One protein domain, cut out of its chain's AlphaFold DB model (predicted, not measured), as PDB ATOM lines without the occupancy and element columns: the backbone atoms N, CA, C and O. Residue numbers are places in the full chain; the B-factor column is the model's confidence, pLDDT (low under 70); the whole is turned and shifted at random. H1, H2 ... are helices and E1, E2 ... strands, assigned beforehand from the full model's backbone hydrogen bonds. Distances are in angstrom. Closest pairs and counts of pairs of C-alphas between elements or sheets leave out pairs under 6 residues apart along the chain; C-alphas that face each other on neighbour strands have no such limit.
ATOM      1  N   LEU A   6     150.485 191.183 280.309       84.19
ATOM      2  CA  LEU A   6     151.903 191.485 280.165       84.19
ATOM      3  C   LEU A   6     152.153 192.342 278.921       84.19
ATOM      4  O   LEU A   6     152.030 191.871 277.794       84.19
ATOM      5  N   TYR A   7     152.566 193.590 279.138       81.44
ATOM      6  CA  TYR A   7     152.967 194.512 278.081       81.44
ATOM      7  C   TYR A   7     154.482 194.419 277.809       81.44
ATOM      8  O   TYR A   7     155.276 194.570 278.737       81.44
ATOM      9  N   THR A   8     154.926 194.151 276.577       70.81
ATOM     10  CA  THR A   8     156.327 193.741 276.304       70.81
ATOM     11  C   THR A   8     156.714 193.858 274.825       70.81
ATOM     12  O   THR A   8     155.844 193.771 273.995       70.81
ATOM     13  N   ASN A   9     157.971 194.035 274.408       65.19
ATOM     14  CA  ASN A   9     158.333 194.002 272.967       65.19
ATOM     15  C   ASN A   9     158.787 192.585 272.559       65.19
ATOM     16  O   ASN A   9     159.612 192.013 273.296       65.19
ATOM     17  N   PRO A  10     158.344 192.001 271.421       58.41
ATOM     18  CA  PRO A  10     159.016 190.826 270.877       58.41
ATOM     19  C   PRO A  10     160.514 191.102 270.718       58.41
ATOM     20  O   PRO A  10     160.933 192.194 270.365       58.41
ATOM     21  N   GLN A  11     161.349 190.099 270.994       62.22
ATOM     22  CA  GLN A  11     162.807 190.241 270.842       62.22
ATOM     23  C   GLN A  11     163.451 191.310 271.751       62.22
ATOM     24  O   GLN A  11     164.560 191.771 271.507       62.22
ATOM     25  N   SER A  12     162.781 191.668 272.848       62.28
ATOM     26  CA  SER A  12     163.360 192.494 273.907       62.28
ATOM     27  C   SER A  12     163.561 191.714 275.200       62.28
ATOM     28  O   SER A  12     163.138 190.565 275.345       62.28
ATOM     29  N   ARG A  13     164.132 192.391 276.199       70.62
ATOM     30  CA  ARG A  13     164.218 191.887 277.575       70.62
ATOM     31  C   ARG A  13     162.853 191.565 278.192       70.62
ATOM     32  O   ARG A  13     162.805 190.793 279.136       70.62
ATOM     33  N   GLY A  14     161.741 192.044 277.633       69.44
ATOM     34  CA  GLY A  14     160.408 191.622 278.066       69.44
ATOM     35  C   GLY A  14     160.112 190.124 277.842       69.44
ATOM     36  O   GLY A  14     159.226 189.567 278.488       69.44
ATOM     37  N   ARG A  15     160.927 189.420 277.035       74.69
ATOM     38  CA  ARG A  15     160.940 187.943 276.962       74.69
ATOM     39  C   ARG A  15     161.265 187.264 278.297       74.69
ATOM     40  O   ARG A  15     160.865 186.124 278.505       74.69
ATOM     41  N   ILE A  16     161.962 187.954 279.200       83.00
ATOM     42  CA  ILE A  16     162.265 187.454 280.542       83.00
ATOM     43  C   ILE A  16     160.986 187.252 281.354       83.00
ATOM     44  O   ILE A  16     160.786 186.196 281.946       83.00
ATOM     45  N   ALA A  17     160.118 188.264 281.365       82.56
ATOM     46  CA  ALA A  17     158.866 188.218 282.108       82.56
ATOM     47  C   ALA A  17     157.937 187.119 281.563       82.56
ATOM     48  O   ALA A  17     157.300 186.429 282.348       82.56
ATOM     49  N   HIS A  18     157.936 186.886 280.242       82.31
ATOM     50  CA  HIS A  18     157.239 185.743 279.633       82.31
ATOM     51  C   HIS A  18     157.699 184.413 280.228       82.31
ATOM     52  O   HIS A  18     156.883 183.622 280.686       82.31
ATOM     53  N   TRP A  19     159.010 184.163 280.240       82.69
ATOM     54  CA  TRP A  19     159.523 182.900 280.761       82.69
ATOM     55  C   TRP A  19     159.252 182.764 282.267       82.69
ATOM     56  O   TRP A  19     158.847 181.693 282.700       82.69
ATOM     57  N   MET A  20     159.353 183.835 283.064       85.31
ATOM     58  CA  MET A  20     158.985 183.765 284.486       85.31
ATOM     59  C   MET A  20     157.542 183.296 284.695       85.31
ATOM     60  O   MET A  20     157.311 182.444 285.548       85.31
ATOM     61  N   LEU A  21     156.591 183.824 283.919       88.25
ATOM     62  CA  LEU A  21     155.178 183.457 284.029       88.25
ATOM     63  C   LEU A  21     154.926 182.004 283.617       88.25
ATOM     64  O   LEU A  21     154.205 181.291 284.313       88.25
ATOM     65  N   GLU A  22     155.573 181.540 282.550       87.25
ATOM     66  CA  GLU A  22     155.502 180.140 282.113       87.25
ATOM     67  C   GLU A  22     156.123 179.175 283.138       87.25
ATOM     68  O   GLU A  22     155.568 178.113 283.406       87.25
ATOM     69  N   GLU A  23     157.255 179.542 283.747       83.19
ATOM     70  CA  GLU A  23     157.968 178.699 284.716       83.19
ATOM     71  C   GLU A  23     157.141 178.441 285.982       83.19
ATOM     72  O   GLU A  23     157.161 177.339 286.526       83.19
ATOM     73  N   ILE A  24     156.382 179.442 286.434       83.81
ATOM     74  CA  ILE A  24     155.485 179.307 287.590       83.81
ATOM     75  C   ILE A  24     154.075 178.834 287.199       83.81
ATOM     76  O   ILE A  24     153.213 178.712 288.066       83.81
ATOM     77  N   GLY A  25     153.824 178.586 285.908       83.25
ATOM     78  CA  GLY A  25     152.520 178.169 285.393       83.25
ATOM     79  C   GLY A  25     151.417 179.216 285.568       83.25
ATOM     80  O   GLY A  25     150.244 178.851 285.659       83.25
ATOM     81  N   GLN A  26     151.772 180.500 285.644       89.19
ATOM     82  CA  GLN A  26     150.815 181.584 285.838       89.19
ATOM     83  C   GLN A  26     150.103 181.895 284.518       89.19
ATOM     84  O   GLN A  26     150.775 182.233 283.551       89.19
ATOM     85  N   PRO A  27     148.762 181.863 284.450       88.62
ATOM     86  CA  PRO A  27     148.029 182.301 283.261       88.62
ATOM     87  C   PRO A  27     148.158 183.821 283.025       88.62
ATOM     88  O   PRO A  27     148.038 184.597 283.977       88.62
ATOM     89  N   TYR A  28     148.354 184.251 281.771       89.31
ATOM     90  CA  TYR A  28     148.459 185.668 281.375       89.31
ATOM     91  C   TYR A  28     148.034 185.934 279.915       89.31
ATOM     92  O   TYR A  28     148.013 185.024 279.085       89.31
ATOM     93  N   GLU A  29     147.735 187.198 279.598       87.12
ATOM     94  CA  GLU A  29     147.574 187.746 278.240       87.12
ATOM     95  C   GLU A  29     148.787 188.621 277.869       87.12
ATOM     96  O   GLU A  29     149.395 189.221 278.750       87.12
ATOM     97  N   THR A  30     149.156 188.730 276.587       78.81
ATOM     98  CA  THR A  30     150.301 189.546 276.131       78.81
ATOM     99  C   THR A  30     149.874 190.694 275.215       78.81
ATOM    100  O   THR A  30     149.154 190.471 274.247       78.81
ATOM    101  N   ILE A  31     150.417 191.895 275.454       77.00
ATOM    102  CA  ILE A  31     150.295 193.090 274.601       77.00
ATOM    103  C   ILE A  31     151.694 193.589 274.210       77.00
ATOM    104  O   ILE A  31     152.575 193.667 275.060       77.00
ATOM    105  N   TRP A  32     151.932 193.948 272.942       68.50
ATOM    106  CA  TRP A  32     153.295 194.236 272.471       68.50
ATOM    107  C   TRP A  32     153.690 195.744 272.480       68.50
ATOM    108  O   TRP A  32     152.886 196.570 272.059       68.50
ATOM    109  N   LEU A  33     154.901 196.115 272.949       54.31
ATOM    110  CA  LEU A  33     155.448 197.492 273.142       54.31
ATOM    111  C   LEU A  33     156.848 197.690 272.487       54.31
ATOM    112  O   LEU A  33     157.321 196.764 271.860       54.31
ATOM    113  N   GLU A  34     157.543 198.838 272.634       49.44
ATOM    114  CA  GLU A  34     158.881 199.165 272.043       49.44
ATOM    115  C   GLU A  34     159.819 199.871 273.058       49.44
ATOM    116  O   GLU A  34     159.334 200.817 273.664       49.44
ATOM    117  N   PHE A  35     161.110 199.489 273.268       56.69
ATOM    118  CA  PHE A  35     162.023 200.217 274.205       56.69
ATOM    119  C   PHE A  35     163.553 199.912 274.190       56.69
ATOM    120  O   PHE A  35     164.000 198.770 274.074       56.69
ATOM    121  N   ALA A  36     164.323 200.966 274.534       47.56
ATOM    122  CA  ALA A  36     165.647 201.096 275.200       47.56
ATOM    123  C   ALA A  36     166.869 200.250 274.763       47.56
ATOM    124  O   ALA A  36     167.960 200.807 274.676       47.56
ATOM    125  N   VAL A  37     166.746 198.952 274.463       54.31
ATOM    126  CA  VAL A  37     167.787 198.226 273.692       54.31
ATOM    127  C   VAL A  37     167.935 198.888 272.323       54.31
ATOM    128  O   VAL A  37     169.046 199.085 271.838       54.31
ATOM    129  N   THR A  38     166.808 199.365 271.799       55.69
ATOM    130  CA  THR A  38     166.706 200.313 270.698       55.69
ATOM    131  C   THR A  38     167.654 201.504 270.882       55.69
ATOM    132  O   THR A  38     168.417 201.796 269.981       55.69
ATOM    133  N   ALA A  39     167.725 202.146 272.053       63.09
ATOM    134  CA  ALA A  39     168.582 203.324 272.252       63.09
ATOM    135  C   ALA A  39     170.093 203.022 272.143       63.09
ATOM    136  O   ALA A  39     170.836 203.838 271.605       63.09
ATOM    137  N   ARG A  40     170.553 201.841 272.590       59.09
ATOM    138  CA  ARG A  40     171.949 201.401 272.387       59.09
ATOM    139  C   ARG A  40     172.211 200.918 270.959       59.09
ATOM    140  O   ARG A  40     173.286 201.175 270.439       59.09
ATOM    141  N   ALA A  41     171.238 200.272 270.315       59.16
ATOM    142  CA  ALA A  41     171.291 199.982 268.879       59.16
ATOM    143  C   ALA A  41     171.292 201.262 268.012       59.16
ATOM    144  O   ALA A  41     171.631 201.203 266.836       59.16
ATOM    145  N   LEU A  42     170.926 202.404 268.600       63.91
ATOM    146  CA  LEU A  42     170.926 203.738 267.999       63.91
ATOM    147  C   LEU A  42     172.142 204.596 268.424       63.91
ATOM    148  O   LEU A  42     172.080 205.818 268.319       63.91
ATOM    149  N   ASP A  43     173.227 203.991 268.928       71.75
ATOM    150  CA  ASP A  43     174.486 204.672 269.295       71.75
ATOM    151  C   ASP A  43     174.387 205.752 270.391       71.75
ATOM    152  O   ASP A  43     175.216 206.662 270.489       71.75
ATOM    153  N   TRP A  44     173.415 205.641 271.296       74.62
ATOM    154  CA  TRP A  44     173.368 206.521 272.461       74.62
ATOM    155  C   TRP A  44     174.368 206.081 273.552       74.62
ATOM    156  O   TRP A  44     174.266 204.980 274.099       74.62
ATOM    157  N   GLN A  45     175.340 206.945 273.874       66.38
ATOM    158  CA  GLN A  45     176.482 206.664 274.763       66.38
ATOM    159  C   GLN A  45     176.408 207.441 276.090       66.38
ATOM    160  O   GLN A  45     175.993 208.601 276.124       66.38
ATOM    161  N   VAL A  46     176.877 206.826 277.186       65.94
ATOM    162  CA  VAL A  46     177.029 207.493 278.494       65.94
ATOM    163  C   VAL A  46     178.402 208.180 278.574       65.94
ATOM    164  O   VAL A  46     179.407 207.512 278.335       65.94
ATOM    165  N   PRO A  47     178.483 209.478 278.932       77.06
ATOM    166  CA  PRO A  47     179.754 210.207 279.004       77.06
ATOM    167  C   PRO A  47     180.753 209.682 280.050       77.06
ATOM    168  O   PRO A  47     180.376 209.159 281.102       77.06
ATOM    169  N   GLU A  48     182.043 209.909 279.788       74.44
ATOM    170  CA  GLU A  48     183.156 209.553 280.677       74.44
ATOM    171  C   GLU A  48     183.022 210.192 282.073       74.44
ATOM    172  O   GLU A  48     182.540 211.316 282.230       74.44
ATOM    173  N   GLY A  49     183.410 209.454 283.119       68.62
ATOM    174  CA  GLY A  49     183.316 209.907 284.513       68.62
ATOM    175  C   GLY A  49     181.884 210.026 285.053       68.62
ATOM    176  O   GLY A  49     181.689 210.452 286.191       68.62
ATOM    177  N   LYS A  50     180.867 209.652 284.261       71.94
ATOM    178  CA  LYS A  50     179.454 209.672 284.669       71.94
ATOM    179  C   LYS A  50     178.872 208.285 284.958       71.94
ATOM    180  O   LYS A  50     177.671 208.172 285.183       71.94
ATOM    181  N   SER A  51     179.704 207.247 285.031       60.25
ATOM    182  CA  SER A  51     179.290 205.865 285.334       60.25
ATOM    183  C   SER A  51     178.511 205.745 286.654       60.25
ATOM    184  O   SER A  51     177.489 205.061 286.717       60.25
ATOM    185  N   GLY A  52     178.914 206.496 287.686       52.84
ATOM    186  CA  GLY A  52     178.203 206.567 288.969       52.84
ATOM    187  C   GLY A  52     176.802 207.193 288.893       52.84
ATOM    188  O   GLY A  52     175.987 206.957 289.778       52.84
ATOM    189  N   PHE A  53     176.489 207.946 287.832       52.41
ATOM    190  CA  PHE A  53     175.153 208.519 287.618       52.41
ATOM    191  C   PHE A  53     174.187 207.544 286.943       52.41
ATOM    192  O   PHE A  53     172.978 207.727 287.048       52.41
ATOM    193  N   VAL A  54     174.699 206.525 286.244       54.84
ATOM    194  CA  VAL A  54     173.871 205.581 285.472       54.84
ATOM    195  C   VAL A  54     173.659 204.244 286.179       54.84
ATOM    196  O   VAL A  54     172.929 203.394 285.678       54.84
ATOM    197  N   GLY A  55     174.264 204.057 287.357       53.12
ATOM    198  CA  GLY A  55     173.992 202.941 288.270       53.12
ATOM    199  C   GLY A  55     174.536 201.574 287.840       53.12
ATOM    200  O   GLY A  55     174.583 200.674 288.670       53.12
ATOM    201  N   PHE A  56     174.986 201.415 286.589       63.31
ATOM    202  CA  PHE A  56     175.568 200.170 286.067       63.31
ATOM    203  C   PHE A  56     177.103 200.195 285.929       63.31
ATOM    204  O   PHE A  56     177.679 199.252 285.401       63.31
ATOM    205  N   GLY A  57     177.787 201.251 286.386       75.19
ATOM    206  CA  GLY A  57     179.243 201.363 286.241       75.19
ATOM    207  C   GLY A  57     179.651 201.473 284.768       75.19
ATOM    208  O   GLY A  57     179.168 202.354 284.051       75.19
ATOM    209  N   SER A  58     180.528 200.578 284.317       76.00
ATOM    210  CA  SER A  58     180.844 200.360 282.905       76.00
ATOM    211  C   SER A  58     180.313 199.019 282.387       76.00
ATOM    212  O   SER A  58     179.915 198.122 283.133       76.00
ATOM    213  N   TYR A  59     180.333 198.869 281.062       76.75
ATOM    214  CA  TYR A  59     179.968 197.616 280.407       76.75
ATOM    215  C   TYR A  59     180.872 196.443 280.834       76.75
ATOM    216  O   TYR A  59     180.355 195.378 281.151       76.75
ATOM    217  N   GLY A  60     182.195 196.646 280.898       80.44
ATOM    218  CA  GLY A  60     183.145 195.594 281.284       80.44
ATOM    219  C   GLY A  60     182.959 195.135 282.732       80.44
ATOM    220  O   GLY A  60     182.800 193.946 282.981       80.44
ATOM    221  N   GLU A  61     182.859 196.083 283.669       76.69
ATOM    222  CA  GLU A  61     182.641 195.777 285.094       76.69
ATOM    223  C   GLU A  61     181.331 195.012 285.326       76.69
ATOM    224  O   GLU A  61     181.274 194.104 286.155       76.69
ATOM    225  N   THR A  62     180.284 195.343 284.562       83.62
ATOM    226  CA  THR A  62     179.009 194.617 284.623       83.62
ATOM    227  C   THR A  62     179.180 193.150 284.221       83.62
ATOM    228  O   THR A  62     178.624 192.271 284.878       83.62
ATOM    229  N   LEU A  63     179.933 192.867 283.152       88.75
ATOM    230  CA  LEU A  63     180.140 191.493 282.690       88.75
ATOM    231  C   LEU A  63     181.026 190.690 283.643       88.75
ATOM    232  O   LEU A  63     180.717 189.533 283.918       88.75
ATOM    233  N   ASP A  64     182.068 191.304 284.198       89.06
ATOM    234  CA  ASP A  64     182.955 190.639 285.154       89.06
ATOM    235  C   ASP A  64     182.210 190.237 286.433       89.06
ATOM    236  O   ASP A  64     182.355 189.108 286.910       89.06
ATOM    237  N   ALA A  65     181.339 191.115 286.942       87.06
ATOM    238  CA  ALA A  65     180.474 190.799 288.076       87.06
ATOM    239  C   ALA A  65     179.527 189.628 287.767       87.06
ATOM    240  O   ALA A  65     179.307 188.755 288.609       87.06
ATOM    241  N   PHE A  66     178.990 189.580 286.546       89.25
ATOM    242  CA  PHE A  66     178.101 188.511 286.108       89.25
ATOM    243  C   PHE A  66     178.821 187.165 286.015       89.25
ATOM    244  O   PHE A  66     178.314 186.148 286.483       89.25
ATOM    245  N   GLU A  67     180.023 187.149 285.440       92.06
ATOM    246  CA  GLU A  67     180.842 185.943 285.361       92.06
ATOM    247  C   GLU A  67     181.196 185.438 286.759       92.06
ATOM    248  O   GLU A  67     181.061 184.248 287.041       92.06
ATOM    249  N   GLN A  68     181.585 186.342 287.660       93.12
ATOM    250  CA  GLN A  68     181.892 185.990 289.039       93.12
ATOM    251  C   GLN A  68     180.690 185.373 289.764       93.12
ATOM    252  O   GLN A  68     180.868 184.398 290.494       93.12
ATOM    253  N   ALA A  69     179.480 185.892 289.536       91.81
ATOM    254  CA  ALA A  69     178.251 185.377 290.136       91.81
ATOM    255  C   ALA A  69     177.880 183.960 289.662       91.81
ATOM    256  O   ALA A  69     177.226 183.229 290.400       91.81
ATOM    257  N   LEU A  70     178.306 183.560 288.460       93.44
ATOM    258  CA  LEU A  70     177.998 182.247 287.877       93.44
ATOM    259  C   LEU A  70     179.022 181.157 288.220       93.44
ATOM    260  O   LEU A  70     178.738 179.976 288.059       93.44
ATOM    261  N   ARG A  71     180.217 181.517 288.700       90.06
ATOM    262  CA  ARG A  71     181.262 180.538 289.059       90.06
ATOM    263  C   ARG A  71     180.875 179.532 290.159       90.06
ATOM    264  O   ARG A  71     181.344 178.400 290.066       90.06
ATOM    265  N   PRO A  72     180.100 179.884 291.208       90.81
ATOM    266  CA  PRO A  72     179.874 178.980 292.340       90.81
ATOM    267  C   PRO A  72     178.995 177.755 292.063       90.81
ATOM    268  O   PRO A  72     179.039 176.809 292.843       90.81
ATOM    269  N   GLY A  73     178.175 177.759 291.013       88.62
ATOM    270  CA  GLY A  73     177.228 176.676 290.765       88.62
ATOM    271  C   GLY A  73     176.546 176.791 289.405       88.62
ATOM    272  O   GLY A  73     176.752 177.767 288.687       88.62
ATOM    273  N   PRO A  74     175.738 175.793 289.020       94.38
ATOM    274  CA  PRO A  74     175.096 175.766 287.707       94.38
ATOM    275  C   PRO A  74     174.074 176.897 287.488       94.38
ATOM    276  O   PRO A  74     173.702 177.141 286.336       94.38
ATOM    277  N   TYR A  75     173.637 177.558 288.568       95.69
ATOM    278  CA  TYR A  75     172.682 178.666 288.614       95.69
ATOM    279  C   TYR A  75     173.188 179.812 289.509       95.69
ATOM    280  O   TYR A  75     174.077 179.628 290.342       95.69
ATOM    281  N   LEU A  76     172.588 180.999 289.386       92.75
ATOM    282  CA  LEU A  76     172.915 182.187 290.189       92.75
ATOM    283  C   LEU A  76     172.733 181.970 291.693       92.75
ATOM    284  O   LEU A  76     173.421 182.590 292.502       92.75
ATOM    285  N   CYS A  77     171.810 181.089 292.075       92.06
ATOM    286  CA  CYS A  77     171.584 180.693 293.463       92.06
ATOM    287  C   CYS A  77     172.227 179.330 293.788       92.06
ATOM    288  O   CYS A  77     171.706 178.570 294.605       92.06
ATOM    289  N   GLY A  78     173.356 179.007 293.150       91.25
ATOM    290  CA  GLY A  78     174.066 177.742 293.334       91.25
ATOM    291  C   GLY A  78     173.372 176.599 292.596       91.25
ATOM    292  O   GLY A  78     173.281 176.611 291.374       91.25
ATOM    293  N   GLU A  79     172.878 175.604 293.333       94.56
ATOM    294  CA  GLU A  79     172.174 174.443 292.763       94.56
ATOM    295  C   GLU A  79     170.696 174.724 292.448       94.56
ATOM    296  O   GLU A  79     170.061 173.994 291.685       94.56
ATOM    297  N   GLN A  80     170.120 175.775 293.036       92.81
ATOM    298  CA  GLN A  80     168.704 176.079 292.877       92.81
ATOM    299  C   GLN A  80     168.470 176.972 291.659       92.81
ATOM    300  O   GLN A  80     168.904 178.120 291.626       92.81
ATOM    301  N   PHE A  81     167.699 176.465 290.698       93.31
ATOM    302  CA  PHE A  81     167.151 177.281 289.620       93.31
ATOM    303  C   PHE A  81     166.024 178.185 290.142       93.31
ATOM    304  O   PHE A  81     165.112 177.726 290.836       93.31
ATOM    305  N   THR A  82     166.071 179.465 289.784       90.19
ATOM    306  CA  THR A  82     165.138 180.499 290.240       90.19
ATOM    307  C   THR A  82     164.721 181.433 289.102       90.19
ATOM    308  O   THR A  82     165.267 181.418 287.999       90.19
ATOM    309  N   ALA A  83     163.777 182.332 289.387       88.00
ATOM    310  CA  ALA A  83     163.429 183.416 288.472       88.00
ATOM    311  C   ALA A  83     164.627 184.340 288.150       88.00
ATOM    312  O   ALA A  83     164.642 184.967 287.090       88.00
ATOM    313  N   ALA A  84     165.651 184.409 289.014       86.56
ATOM    314  CA  ALA A  84     166.871 185.152 288.705       86.56
ATOM    315  C   ALA A  84     167.572 184.553 287.481       86.56
ATOM    316  O   ALA A  84     167.995 185.297 286.601       86.56
ATOM    317  N   ASP A  85     167.610 183.225 287.363       93.06
ATOM    318  CA  ASP A  85     168.265 182.546 286.249       93.06
ATOM    319  C   ASP A  85     167.553 182.775 284.921       93.06
ATOM    320  O   ASP A  85     168.187 183.005 283.890       93.06
ATOM    321  N   VAL A  86     166.221 182.806 284.968       90.06
ATOM    322  CA  VAL A  86     165.372 183.204 283.841       90.06
ATOM    323  C   VAL A  86     165.748 184.599 283.342       90.06
ATOM    324  O   VAL A  86     165.973 184.799 282.143       90.06
ATOM    325  N   TYR A  87     165.845 185.562 284.263       85.88
ATOM    326  CA  TYR A  87     166.164 186.952 283.943       85.88
ATOM    327  C   TYR A  87     167.564 187.102 283.374       85.88
ATOM    328  O   TYR A  87     167.759 187.566 282.247       85.88
ATOM    329  N   ALA A  88     168.539 186.670 284.156       88.69
ATOM    330  CA  ALA A  88     169.936 186.880 283.865       88.69
ATOM    331  C   ALA A  88     170.388 186.041 282.658       88.69
ATOM    332  O   ALA A  88     171.071 186.545 281.766       88.69
ATOM    333  N   GLY A  89     169.947 184.786 282.576       91.69
ATOM    334  CA  GLY A  89     170.257 183.894 281.464       91.69
ATOM    335  C   GLY A  89     169.689 184.358 280.132       91.69
ATOM    336  O   GLY A  89     170.394 184.345 279.125       91.69
ATOM    337  N   SER A  90     168.447 184.848 280.113       87.75
ATOM    338  CA  SER A  90     167.879 185.429 278.890       87.75
ATOM    339  C   SER A  90     168.653 186.664 278.438       87.75
ATOM    340  O   SER A  90     168.882 186.827 277.240       87.75
ATOM    341  N   GLN A  91     169.059 187.527 279.379       85.19
ATOM    342  CA  GLN A  91     169.843 188.723 279.077       85.19
ATOM    343  C   GLN A  91     171.207 188.364 278.477       85.19
ATOM    344  O   GLN A  91     171.574 188.945 277.456       85.19
ATOM    345  N   LEU A  92     171.924 187.393 279.054       91.38
ATOM    346  CA  LEU A  92     173.187 186.897 278.498       91.38
ATOM    347  C   LEU A  92     172.996 186.274 277.113       91.38
ATOM    348  O   LEU A  92     173.712 186.628 276.179       91.38
ATOM    349  N   GLY A  93     172.016 185.381 276.960       90.94
ATOM    350  CA  GLY A  93     171.787 184.669 275.704       90.94
ATOM    351  C   GLY A  93     171.439 185.607 274.549       90.94
ATOM    352  O   GLY A  93     172.022 185.508 273.470       90.94
ATOM    353  N   TRP A  94     170.543 186.568 274.788       84.19
ATOM    354  CA  TRP A  94     170.227 187.610 273.808       84.19
ATOM    355  C   TRP A  94     171.416 188.520 273.539       84.19
ATOM    356  O   TRP A  94     171.740 188.786 272.385       84.19
ATOM    357  N   GLY A  95     172.096 188.968 274.592       83.50
ATOM    358  CA  GLY A  95     173.257 189.828 274.444       83.50
ATOM    359  C   GLY A  95     174.315 189.214 273.525       83.50
ATOM    360  O   GLY A  95     174.764 189.876 272.590       83.50
ATOM    361  N   MET A  96     174.636 187.934 273.739       93.94
ATOM    362  CA  MET A  96     175.590 187.182 272.920       93.94
ATOM    363  C   MET A  96     175.089 186.938 271.493       93.94
ATOM    364  O   MET A  96     175.870 187.037 270.550       93.94
ATOM    365  N   MET A  97     173.797 186.649 271.309       87.25
ATOM    366  CA  MET A  97     173.207 186.435 269.981       87.25
ATOM    367  C   MET A  97     173.300 187.682 269.091       87.25
ATOM    368  O   MET A  97     173.591 187.564 267.904       87.25
ATOM    369  N   PHE A  98     173.078 188.869 269.660       83.88
ATOM    370  CA  PHE A  98     173.098 190.142 268.928       83.88
ATOM    371  C   PHE A  98     174.446 190.874 269.003       83.88
ATOM    372  O   PHE A  98     174.548 192.011 268.550       83.88
ATOM    373  N   GLY A  99     175.476 190.258 269.597       85.75
ATOM    374  CA  GLY A  99     176.813 190.848 269.729       85.75
ATOM    375  C   GLY A  99     176.889 192.062 270.665       85.75
ATOM    376  O   GLY A  99     177.876 192.790 270.649       85.75
ATOM    377  N   THR A 100     175.859 192.294 271.480       81.69
ATOM    378  CA  THR A 100     175.834 193.383 272.475       81.69
ATOM    379  C   THR A 100     176.432 192.972 273.817       81.69
ATOM    380  O   THR A 100     176.775 193.855 274.601       81.69
ATOM    381  N   ILE A 101     176.546 191.660 274.063       86.69
ATOM    382  CA  ILE A 101     177.345 191.034 275.120       86.69
ATOM    383  C   ILE A 101     178.405 190.170 274.438       86.69
ATOM    384  O   ILE A 101     178.089 189.388 273.542       86.69
ATOM    385  N   GLU A 102     179.663 190.318 274.837       90.38
ATOM    386  CA  GLU A 102     180.735 189.453 274.349       90.38
ATOM    387  C   GLU A 102     180.550 188.022 274.864       90.38
ATOM    388  O   GLU A 102     180.053 187.787 275.967       90.38
ATOM    389  N   LYS A 103     180.962 187.045 274.059       94.25
ATOM    390  CA  LYS A 103     180.899 185.642 274.457       94.25
ATOM    391  C   LYS A 103     181.994 185.324 275.466       94.25
ATOM    392  O   LYS A 103     183.152 185.677 275.255       94.25
ATOM    393  N   ARG A 104     181.627 184.603 276.525       96.38
ATOM    394  CA  ARG A 104     182.559 184.006 277.490       96.38
ATOM    395  C   ARG A 104     182.131 182.558 277.748       96.38
ATOM    396  O   ARG A 104     180.923 182.331 277.823       96.38
ATOM    397  N   PRO A 105     183.060 181.604 277.956       96.31
ATOM    398  CA  PRO A 105     182.702 180.196 278.162       96.31
ATOM    399  C   PRO A 105     181.665 179.983 279.275       96.31
ATOM    400  O   PRO A 105     180.669 179.301 279.070       96.31
ATOM    401  N   VAL A 106     181.823 180.678 280.410       96.06
ATOM    402  CA  VAL A 106     180.875 180.618 281.542       96.06
ATOM    403  C   VAL A 106     179.462 181.053 281.135       96.06
ATOM    404  O   VAL A 106     178.480 180.489 281.609       96.06
ATOM    405  N   PHE A 107     179.336 182.045 280.250       96.94
ATOM    406  CA  PHE A 107     178.038 182.517 279.768       96.94
ATOM    407  C   PHE A 107     177.418 181.544 278.774       96.94
ATOM    408  O   PHE A 107     176.213 181.313 278.840       96.94
ATOM    409  N   GLU A 108     178.218 180.986 277.864       96.75
ATOM    410  CA  GLU A 108     177.742 180.016 276.875       96.75
ATOM    411  C   GLU A 108     177.227 178.748 277.569       96.75
ATOM    412  O   GLU A 108     176.069 178.384 277.357       96.75
ATOM    413  N   ASP A 109     178.002 178.177 278.495       96.62
ATOM    414  CA  ASP A 109     177.610 176.995 279.275       96.62
ATOM    415  C   ASP A 109     176.332 177.238 280.094       96.62
ATOM    416  O   ASP A 109     175.444 176.385 280.196       96.62
ATOM    417  N   TYR A 110     176.231 178.419 280.708       96.94
ATOM    418  CA  TYR A 110     175.074 178.809 281.503       96.94
ATOM    419  C   TYR A 110     173.817 178.977 280.637       96.94
ATOM    420  O   TYR A 110     172.764 178.417 280.950       96.94
ATOM    421  N   VAL A 111     173.916 179.689 279.511       95.75
ATOM    422  CA  VAL A 111     172.791 179.903 278.590       95.75
ATOM    423  C   VAL A 111     172.355 178.602 277.920       95.75
ATOM    424  O   VAL A 111     171.153 178.382 277.768       95.75
ATOM    425  N   GLU A 112     173.284 177.716 277.560       95.62
ATOM    426  CA  GLU A 112     172.962 176.403 276.999       95.62
ATOM    427  C   GLU A 112     172.142 175.561 277.986       95.62
ATOM    428  O   GLU A 112     171.069 175.051 277.642       95.62
ATOM    429  N   ARG A 113     172.587 175.490 279.248       95.75
ATOM    430  CA  ARG A 113     171.882 174.779 280.328       95.75
ATOM    431  C   ARG A 113     170.450 175.278 280.503       95.75
ATOM    432  O   ARG A 113     169.525 174.488 280.698       95.75
ATOM    433  N   LEU A 114     170.263 176.589 280.428       94.25
ATOM    434  CA  LEU A 114     168.958 177.231 280.510       94.25
ATOM    435  C   LEU A 114     168.091 176.966 279.272       94.25
ATOM    436  O   LEU A 114     166.910 176.637 279.406       94.25
ATOM    437  N   GLY A 115     168.692 177.013 278.081       90.75
ATOM    438  CA  GLY A 115     168.078 176.677 276.794       90.75
ATOM    439  C   GLY A 115     167.507 175.254 276.730       90.75
ATOM    440  O   GLY A 115     166.518 174.992 276.039       90.75
ATOM    441  N   ALA A 116     168.093 174.327 277.490       91.94
ATOM    442  CA  ALA A 116     167.658 172.937 277.556       91.94
ATOM    443  C   ALA A 116     166.361 172.714 278.366       91.94
ATOM    444  O   ALA A 116     165.804 171.609 278.332       91.94
ATOM    445  N   ARG A 117     165.830 173.727 279.067       92.50
ATOM    446  CA  ARG A 117     164.610 173.584 279.880       92.50
ATOM    447  C   ARG A 117     163.339 173.515 279.009       92.50
ATOM    448  O   ARG A 117     163.200 174.294 278.067       92.50
ATOM    449  N   PRO A 118     162.359 172.638 279.308       91.75
ATOM    450  CA  PRO A 118     161.130 172.520 278.511       91.75
ATOM    451  C   PRO A 118     160.322 173.820 278.386       91.75
ATOM    452  O   PRO A 118     159.830 174.121 277.299       91.75
ATOM    453  N   ALA A 119     160.227 174.604 279.468       88.75
ATOM    454  CA  ALA A 119     159.466 175.854 279.496       88.75
ATOM    455  C   ALA A 119     160.002 176.885 278.488       88.75
ATOM    456  O   ALA A 119     159.224 177.498 277.759       88.75
ATOM    457  N   VAL A 120     161.328 177.008 278.350       84.75
ATOM    458  CA  VAL A 120     161.929 177.960 277.402       84.75
ATOM    459  C   VAL A 120     161.631 177.576 275.950       84.75
ATOM    460  O   VAL A 120     161.369 178.440 275.114       84.75
ATOM    461  N   ARG A 121     161.594 176.271 275.643       84.88
ATOM    462  CA  ARG A 121     161.226 175.773 274.309       84.88
ATOM    463  C   ARG A 121     159.770 176.074 273.986       84.88
ATOM    464  O   ARG A 121     159.473 176.524 272.881       84.88
ATOM    465  N   GLN A 122     158.877 175.865 274.951       84.31
ATOM    466  CA  GLN A 122     157.464 176.191 274.790       84.31
ATOM    467  C   GLN A 122     157.258 177.698 274.583       84.31
ATOM    468  O   GLN A 122     156.570 178.088 273.639       84.31
ATOM    469  N   ALA A 123     157.904 178.540 275.393       83.19
ATOM    470  CA  ALA A 123     157.843 179.993 275.249       83.19
ATOM    471  C   ALA A 123     158.369 180.458 273.876       83.19
ATOM    472  O   ALA A 123     157.759 181.307 273.225       83.19
ATOM    473  N   ASN A 124     159.469 179.875 273.386       81.38
ATOM    474  CA  ASN A 124     160.005 180.175 272.054       81.38
ATOM    475  C   ASN A 124     159.025 179.797 270.937       81.38
ATOM    476  O   ASN A 124     158.776 180.619 270.058       81.38
ATOM    477  N   ARG A 125     158.409 178.612 271.010       83.50
ATOM    478  CA  ARG A 125     157.404 178.162 270.036       83.50
ATOM    479  C   ARG A 125     156.219 179.129 269.947       83.50
ATOM    480  O   ARG A 125     155.827 179.507 268.847       83.50
ATOM    481  N   LEU A 126     155.681 179.569 271.087       77.12
ATOM    482  CA  LEU A 126     154.575 180.536 271.126       77.12
ATOM    483  C   LEU A 126     154.952 181.870 270.454       77.12
ATOM    484  O   LEU A 126     154.162 182.427 269.690       77.12
ATOM    485  N   ASN A 127     156.179 182.348 270.678       74.25
ATOM    486  CA  ASN A 127     156.695 183.560 270.035       74.25
ATOM    487  C   ASN A 127     156.883 183.389 268.510       74.25
ATOM    488  O   ASN A 127     156.598 184.304 267.732       74.25
ATOM    489  N   GLU A 128     157.342 182.219 268.060       76.88
ATOM    490  CA  GLU A 128     157.498 181.910 266.632       76.88
ATOM    491  C   GLU A 128     156.152 181.822 265.904       76.88
ATOM    492  O   GLU A 128     156.013 182.353 264.799       76.88
ATOM    493  N   ASP A 129     155.153 181.191 266.528       74.88
ATOM    494  CA  ASP A 129     153.807 181.046 265.969       74.88
ATOM    495  C   ASP A 129     153.154 182.416 265.707       74.88
ATOM    496  O   ASP A 129     152.501 182.605 264.677       74.88
ATOM    497  N   HIS A 130     153.369 183.400 266.590       64.62
ATOM    498  CA  HIS A 130     152.911 184.777 266.373       64.62
ATOM    499  C   HIS A 130     153.624 185.440 265.183       64.62
ATOM    500  O   HIS A 130     152.982 186.040 264.322       64.62
ATOM    501  N   THR A 131     154.945 185.262 265.081       61.50
ATOM    502  CA  THR A 131     155.763 185.852 264.006       61.50
ATOM    503  C   THR A 131     155.377 185.324 262.617       61.50
ATOM    504  O   THR A 131     155.398 186.071 261.640       61.50
ATOM    505  N   LYS A 132     155.004 184.041 262.508       62.41
ATOM    506  CA  LYS A 132     154.586 183.420 261.237       62.41
ATOM    507  C   LYS A 132     153.209 183.900 260.768       62.41
ATOM    508  O   LYS A 132     153.013 184.069 259.570       62.41
ATOM    509  N   LYS A 133     152.282 184.171 261.694       55.41
ATOM    510  CA  LYS A 133     150.935 184.677 261.375       55.41
ATOM    511  C   LYS A 133     150.928 186.101 260.807       55.41
ATOM    512  O   LYS A 133     150.006 186.432 260.080       55.41
ATOM    513  N   GLY A 134     151.940 186.920 261.100       49.59
ATOM    514  CA  GLY A 134     152.070 188.281 260.556       49.59
ATOM    515  C   GLY A 134     152.705 188.378 259.159       49.59
ATOM    516  O   GLY A 134     152.850 189.483 258.647       49.59
ATOM    517  N   LYS A 135     153.127 187.253 258.559       47.31
ATOM    518  CA  LYS A 135     153.742 187.192 257.215       47.31
ATOM    519  C   LYS A 135     152.824 186.586 256.137       47.31
ATOM    520  O   LYS A 135     153.294 186.381 255.020       47.31
TER     521      LYS A 135
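AT A GLANCE: This is residues 6 to 135 of the 136 residues of the protein "GST C-terminal domain-containing protein" of Candidatus Accumulibacter phosphatis (UniProt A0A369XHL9). Helix H5 is the core of a cluster of crossed helices: H6 crosses it, H1 packs on it at another side, H4 joins on to H6 with its residues 67 to 70 alone, and H7 joins on to H1 with its residues 119 to 123 alone. A small sheet of two strands, E1 and E2, lies beyond H1, and from E2 a wide arc with the short helices H2 and H3, which touch no helix, leads round to H4. The printed part has 130 residues, with named elements in the order E1, H1, E2, H2, H3, H4, H5, H6, H7; the sheet, E1 next to E2, is parallel, and the class is mostly helix. The whole is compact, with a radius of gyration of the C-alphas of 15.9 A and spans of 46 by 37 by 22 A.

HOW THE PARTS SIT: E1, residues 6 to 8, and E2, residues 29 to 32, are parallel neighbours at 22 degrees, with N 6 and O 29 at 2.7 A and N 31 and O 6 at 2.8 A, within hydrogen-bond range. With H1, residues 15 to 23, between them they form a strand-helix-strand unit, two parallel neighbour strands joined through a helix, with a right-handed crossover. H2, residues 37 to 41, and H3, residues 51 to 54, are apart from each other. H4, residues 59 to 70, touches H6, residues 105 to 115, with residues 67 to 70 alone; the closest C-alphas, of Glu 67 and Val 106, are 6.6 A apart. H5, residues 83 to 97, touches H1 at a steep tilt of 40 degrees, opposite ways; the closest C-alphas, of Ile 16 and Tyr 87, are 5.2 A apart. H5 touches H6 at a steep tilt of 64 degrees, the closest C-alphas, of Gly 89 and Val 111, being 5.5 A apart. H7, residues 118 to 133, touches H1 with residues 119 to 123 alone, the C-alphas of Glu 23 and Ala 119 being closest at 6.1 A. Every O i to N i+4 pair is within hydrogen-bond range in H1, H2, H4, H5, H6 and H7; H3 is too short for such a pair.

IN THESE COORDINATES: E1 begins at C-alpha 6, (151.903, 191.485, 280.165), and is 6.3 A long. H1 is 12.4 A, E2 10.4 A, H2 6.2 A, H3 5.4 A and H4 17.2 A. H5, 21.1 A long, begins at C-alpha 83, (163.429, 183.416, 288.472). H6 is 15.1 A, and H7, 23.4 A, ends at C-alpha 133, (150.935, 184.677, 261.375).

THE WHOLE: The C-alphas farthest apart, of Gly 49 and Lys 133, are 47.1 A apart. The printed part has no cut. The link from H4 to H5, residues 71 to 82, is long. The mean pLDDT of the printed part is 80.0, and 31 residues are under 70, among them 32 to 42, 51 to 56 and 130 to 135.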